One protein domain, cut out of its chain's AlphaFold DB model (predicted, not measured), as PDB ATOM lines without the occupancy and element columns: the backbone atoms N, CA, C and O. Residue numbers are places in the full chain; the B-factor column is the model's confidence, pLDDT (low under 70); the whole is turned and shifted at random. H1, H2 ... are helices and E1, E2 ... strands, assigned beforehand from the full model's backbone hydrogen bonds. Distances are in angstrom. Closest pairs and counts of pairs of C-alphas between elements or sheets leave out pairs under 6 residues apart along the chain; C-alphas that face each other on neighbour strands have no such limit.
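Overview. This is residues 2 to 42 of the 382 residues of an uncharacterized protein of Phlebia centrifuga (UniProt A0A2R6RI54). What would one see first in this model? A narrow ribbon of two antiparallel strands, E1 and E2, makes one end of a long, thin shape, and beyond the other end of the ribbon residues 12 to 35 form a wide loop that holds one short helix, H1, with residues 26 to 31 sticking out. How is it made up? The printed part has 41 residues with two named strands and one named helix, in the order E1, H1, E2; the sheet's order is E1 - E2, the class is mixed, helices and strands, and under half of the residues are in named elements. How compact is it? It is only just loose, close to extended, with a radius of gyration of the C-alphas of 13.1 A, and it is elongated, spanning 36 by 22 by 18 A.

Along the chain. Where are the two strands? E1 is residues 5 to 11, 17.8 A from first to last C-alpha, and begins at C-alpha 5 at (-28.064, 14.722, -35.251). E2 is residues 36 to 41, 16.6 A long in the same measure, and ends at C-alpha 41 at (-31.589, 18.324, -36.971). Where is the helix? H1 is residues 19 to 25, 10.0 A from first to last C-alpha, with C-alpha 19 at (-12.370, 38.435, -25.419).

Arrangement. How do E1 and E2 stand to each other? They are antiparallel neighbours, with 160 degrees between their N-to-C directions. Which residues show the pairing? The C-alphas of Thr 11 and Arg 36 face each other at 4.6 A, and those of Arg 5 and Asp 41 at 5.3 A. N 5 and O 41, at 2.8 A, and N 37 and O 10, also at 2.8 A, are within hydrogen-bond range. How is H1 joined to the strands? A short link of 7 residues joins E1 to H1, and a short link of 10 residues joins H1 to E2. What does the helix backbone show? In H1, 2 of 3 O i to N i+4 pairs are within hydrogen-bond range.

Size, cuts and confidence. How large is it? The two C-alphas farthest apart are those of Thr 30 and Met 42, at 37.1 A, while the first and last printed C-alphas, of Pro 2 and Met 42, are 9.4 A apart. Is there a cut or a long link? The printed part has no cut, and both links are short. Where is confidence low? The mean pLDDT of the printed part is 84.4, and residue 2 and residues 27 to 30 are under 70.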
ATOM      1  N   PRO A   2     -30.036  10.764 -27.244       65.56
ATOM      2  CA  PRO A   2     -29.716  11.531 -28.446       65.56
ATOM      3  C   PRO A   2     -30.920  12.419 -28.788       65.56
ATOM      4  O   PRO A   2     -32.027  11.923 -28.948       65.56
ATOM      5  N   PHE A   3     -30.713  13.734 -28.812       70.69
ATOM      6  CA  PHE A   3     -31.783  14.726 -28.996       70.69
ATOM      7  C   PHE A   3     -31.668  15.476 -30.329       70.69
ATOM      8  O   PHE A   3     -32.577  16.207 -30.703       70.69
ATOM      9  N   ALA A   4     -30.539  15.320 -31.024       81.44
ATOM     10  CA  ALA A   4     -30.316  15.839 -32.363       81.44
ATOM     11  C   ALA A   4     -29.144  15.115 -33.042       81.44
ATOM     12  O   ALA A   4     -28.229  14.614 -32.383       81.44
ATOM     13  N   ARG A   5     -29.155  15.123 -34.371       85.75
ATOM     14  CA  ARG A   5     -28.064  14.722 -35.251       85.75
ATOM     15  C   ARG A   5     -27.270  15.955 -35.673       85.75
ATOM     16  O   ARG A   5     -27.848  16.981 -36.025       85.75
ATOM     17  N   VAL A   6     -25.941  15.842 -35.714       89.50
ATOM     18  CA  VAL A   6     -25.099  16.831 -36.404       89.50
ATOM     19  C   VAL A   6     -25.282  16.652 -37.908       89.50
ATOM     20  O   VAL A   6     -24.706  15.754 -38.516       89.50
ATOM     21  N   ALA A   7     -26.115  17.501 -38.501       90.56
ATOM     22  CA  ALA A   7     -26.430  17.478 -39.924       90.56
ATOM     23  C   ALA A   7     -25.274  18.010 -40.776       90.56
ATOM     24  O   ALA A   7     -25.051  17.571 -41.904       90.56
ATOM     25  N   LYS A   8     -24.551  18.994 -40.234       91.44
ATOM     26  CA  LYS A   8     -23.422  19.645 -40.891       91.44
ATOM     27  C   LYS A   8     -22.477  20.228 -39.852       91.44
ATOM     28  O   LYS A   8     -22.923  20.851 -38.890       91.44
ATOM     29  N   GLU A   9     -21.186  20.099 -40.112       94.31
ATOM     30  CA  GLU A   9     -20.124  20.802 -39.403       94.31
ATOM     31  C   GLU A   9     -19.264  21.546 -40.430       94.31
ATOM     32  O   GLU A   9     -18.980  21.024 -41.510       94.31
ATOM     33  N   TRP A  10     -18.865  22.780 -40.129       95.88
ATOM     34  CA  TRP A  10     -17.962  23.549 -40.986       95.88
ATOM     35  C   TRP A  10     -17.047  24.452 -40.161       95.88
ATOM     36  O   TRP A  10     -17.337  24.784 -39.014       95.88
ATOM     37  N   THR A  11     -15.926  24.874 -40.747       96.06
ATOM     38  CA  THR A  11     -15.140  25.982 -40.189       96.06
ATOM     39  C   THR A  11     -15.860  27.283 -40.497       96.06
ATOM     40  O   THR A  11     -16.099  27.579 -41.668       96.06
ATOM     41  N   ASP A  12     -16.218  28.044 -39.465       94.88
ATOM     42  CA  ASP A  12     -16.952  29.292 -39.658       94.88
ATOM     43  C   ASP A  12     -16.079  30.333 -40.378       94.88
ATOM     44  O   ASP A  12     -14.864  30.385 -40.183       94.88
ATOM     45  N   GLN A  13     -16.668  31.179 -41.220       94.50
ATOM     46  CA  GLN A  13     -15.914  32.280 -41.830       94.50
ATOM     47  C   GLN A  13     -15.558  33.340 -40.778       94.50
ATOM     48  O   GLN A  13     -14.510  33.981 -40.854       94.50
ATOM     49  N   ASN A  14     -16.402  33.489 -39.758       92.38
ATOM     50  CA  ASN A  14     -16.164  34.355 -38.623       92.38
ATOM     51  C   ASN A  14     -15.373  33.618 -37.536       92.38
ATOM     52  O   ASN A  14     -15.920  32.938 -36.672       92.38
ATOM     53  N   GLN A  15     -14.057  33.817 -37.538       92.06
ATOM     54  CA  GLN A  15     -13.153  33.284 -36.515       92.06
ATOM     55  C   GLN A  15     -13.049  34.181 -35.263       92.06
ATOM     56  O   GLN A  15     -12.115  34.052 -34.467       92.06
ATOM     57  N   SER A  16     -13.984  35.119 -35.069       90.19
ATOM     58  CA  SER A  16     -13.986  36.004 -33.900       90.19
ATOM     59  C   SER A  16     -14.442  35.258 -32.649       90.19
ATOM     60  O   SER A  16     -15.533  34.700 -32.599       90.19
ATOM     61  N   ILE A  17     -13.624  35.305 -31.596       87.38
ATOM     62  CA  ILE A  17     -13.943  34.742 -30.279       87.38
ATOM     63  C   ILE A  17     -14.066  35.903 -29.287       87.38
ATOM     64  O   ILE A  17     -13.118  36.691 -29.186       87.38
ATOM     65  N   PRO A  18     -15.169  36.017 -28.519       89.50
ATOM     66  CA  PRO A  18     -15.316  37.054 -27.502       89.50
ATOM     67  C   PRO A  18     -14.128  37.071 -26.531       89.50
ATOM     68  O   PRO A  18     -13.742  36.025 -25.999       89.50
ATOM     69  N   SER A  19     -13.566  38.255 -26.262       85.25
ATOM     70  CA  SER A  19     -12.370  38.435 -25.419       85.25
ATOM     71  C   SER A  19     -12.407  37.681 -24.074       85.25
ATOM     72  O   SER A  19     -11.390  37.069 -23.733       85.25
ATOM     73  N   PRO A  20     -13.544  37.619 -23.338       85.19
ATOM     74  CA  PRO A  20     -13.630  36.867 -22.079       85.19
ATOM     75  C   PRO A  20     -13.425  35.350 -22.232       85.19
ATOM     76  O   PRO A  20     -12.936  34.696 -21.312       85.19
ATOM     77  N   ILE A  21     -13.797  34.780 -23.384       84.12
ATOM     78  CA  ILE A  21     -13.641  33.351 -23.697       84.12
ATOM     79  C   ILE A  21     -12.254  33.100 -24.293       84.12
ATOM     80  O   ILE A  21     -11.575  32.146 -23.911       84.12
ATOM     81  N   LYS A  22     -11.794  33.998 -25.171       83.19
ATOM     82  CA  LYS A  22     -10.490  33.908 -25.836       83.19
ATOM     83  C   LYS A  22      -9.349  33.759 -24.828       83.19
ATOM     84  O   LYS A  22      -8.552  32.838 -24.965       83.19
ATOM     85  N   ALA A  23      -9.336  34.580 -23.772       81.19
ATOM     86  CA  ALA A  23      -8.317  34.532 -22.717       81.19
ATOM     87  C   ALA A  23      -8.265  33.192 -21.954       81.19
ATOM     88  O   ALA A  23      -7.217  32.823 -21.421       81.19
ATOM     89  N   LYS A  24      -9.380  32.446 -21.903       81.38
ATOM     90  CA  LYS A  24      -9.448  31.118 -21.273       81.38
ATOM     91  C   LYS A  24      -8.940  30.012 -22.199       81.38
ATOM     92  O   LYS A  24      -8.343  29.055 -21.716       81.38
ATOM     93  N   LEU A  25      -9.147  30.153 -23.509       78.94
ATOM     94  CA  LEU A  25      -8.774  29.148 -24.507       78.94
ATOM     95  C   LEU A  25      -7.297  29.226 -24.925       78.94
ATOM     96  O   LEU A  25      -6.664  28.198 -25.140       78.94
ATOM     97  N   THR A  26      -6.713  30.425 -25.006       72.25
ATOM     98  CA  THR A  26      -5.331  30.614 -25.487       72.25
ATOM     99  C   THR A  26      -4.254  30.376 -24.429       72.25
ATOM    100  O   THR A  26      -3.071  30.381 -24.751       72.25
ATOM    101  N   ARG A  27      -4.617  30.125 -23.163       64.56
ATOM    102  CA  ARG A  27      -3.645  30.022 -22.057       64.56
ATOM    103  C   ARG A  27      -2.754  28.764 -22.112       64.56
ATOM    104  O   ARG A  27      -1.799  28.685 -21.347       64.56
ATOM    105  N   ARG A  28      -3.055  27.777 -22.970       59.59
ATOM    106  CA  ARG A  28      -2.316  26.494 -23.049       59.59
ATOM    107  C   ARG A  28      -1.920  26.029 -24.457       59.59
ATOM    108  O   ARG A  28      -1.207  25.039 -24.552       59.59
ATOM    109  N   ALA A  29      -2.350  26.696 -25.528       60.84
ATOM    110  CA  ALA A  29      -2.129  26.219 -26.896       60.84
ATOM    111  C   ALA A  29      -1.277  27.202 -27.711       60.84
ATOM    112  O   ALA A  29      -1.540  28.402 -27.715       60.84
ATOM    113  N   THR A  30      -0.277  26.680 -28.426       69.25
ATOM    114  CA  THR A  30       0.569  27.418 -29.382       69.25
ATOM    115  C   THR A  30      -0.189  27.866 -30.633       69.25
ATOM    116  O   THR A  30       0.251  28.799 -31.296       69.25
ATOM    117  N   ASN A  31      -1.348  27.261 -30.917       75.81
ATOM    118  CA  ASN A  31      -2.240  27.645 -32.007       75.81
ATOM    119  C   ASN A  31      -3.608  28.083 -31.453       75.81
ATOM    120  O   ASN A  31      -4.147  27.407 -30.570       75.81
ATOM    121  N   PRO A  32      -4.192  29.191 -31.951       74.88
ATOM    122  CA  PRO A  32      -5.535  29.599 -31.564       74.88
ATOM    123  C   PRO A  32      -6.568  28.552 -32.026       74.88
ATOM    124  O   PRO A  32      -6.425  28.001 -33.120       74.88
ATOM    125  N   PRO A  33      -7.607  28.259 -31.225       83.94
ATOM    126  CA  PRO A  33      -8.652  27.318 -31.618       83.94
ATOM    127  C   PRO A  33      -9.469  27.861 -32.798       83.94
ATOM    128  O   PRO A  33      -9.743  29.059 -32.862       83.94
ATOM    129  N   SER A  34      -9.891  26.973 -33.702       89.50
ATOM    130  CA  SER A  34     -10.784  27.317 -34.812       89.50
ATOM    131  C   SER A  34     -12.241  27.380 -34.354       89.50
ATOM    132  O   SER A  34     -12.722  26.448 -33.706       89.50
ATOM    133  N   VAL A  35     -12.967  28.423 -34.755       91.44
ATOM    134  CA  VAL A  35     -14.424  28.504 -34.589       91.44
ATOM    135  C   VAL A  35     -15.091  27.580 -35.609       91.44
ATOM    136  O   VAL A  35     -14.801  27.643 -36.809       91.44
ATOM    137  N   ARG A  36     -15.970  26.703 -35.124       94.50
ATOM    138  CA  ARG A  36     -16.735  25.743 -35.928       94.50
ATOM    139  C   ARG A  36     -18.217  26.098 -35.858       94.50
ATOM    140  O   ARG A  36     -18.712  26.427 -34.782       94.50
ATOM    141  N   GLY A  37     -18.899  26.021 -36.993       94.00
ATOM    142  CA  GLY A  37     -20.353  26.076 -37.084       94.00
ATOM    143  C   GLY A  37     -20.930  24.663 -37.125       94.00
ATOM    144  O   GLY A  37     -20.335  23.762 -37.721       94.00
ATOM    145  N   ILE A  38     -22.072  24.468 -36.466       94.75
ATOM    146  CA  ILE A  38     -22.768  23.181 -36.387       94.75
ATOM    147  C   ILE A  38     -24.249  23.418 -36.685       94.75
ATOM    148  O   ILE A  38     -24.849  24.346 -36.147       94.75
ATOM    149  N   SER A  39     -24.835  22.568 -37.527       93.75
ATOM    150  CA  SER A  39     -26.281  22.490 -37.746       93.75
ATOM    151  C   SER A  39     -26.802  21.204 -37.126       93.75
ATOM    152  O   SER A  39     -26.255  20.129 -37.387       93.75
ATOM    153  N   LEU A  40     -27.853  21.319 -36.321       91.31
ATOM    154  CA  LEU A  40     -28.503  20.203 -35.644       91.31
ATOM    155  C   LEU A  40     -29.885  19.971 -36.264       91.31
ATOM    156  O   LEU A  40     -30.614  20.935 -36.484       91.31
ATOM    157  N   ASP A  41     -30.238  18.719 -36.549       86.06
ATOM    158  CA  ASP A  41     -31.589  18.324 -36.971       86.06
ATOM    159  C   ASP A  41     -32.057  17.049 -36.249       86.06
ATOM    160  O   ASP A  41     -31.303  16.450 -35.488       86.06
ATOM    161  N   MET A  42     -33.313  16.653 -36.459       81.38
ATOM    162  CA  MET A  42     -33.884  15.392 -35.958       81.38
ATOM    163  C   MET A  42     -34.155  14.404 -37.105       81.38
ATOM    164  O   MET A  42     -34.960  13.492 -36.966       81.38
TER     165      MET A  42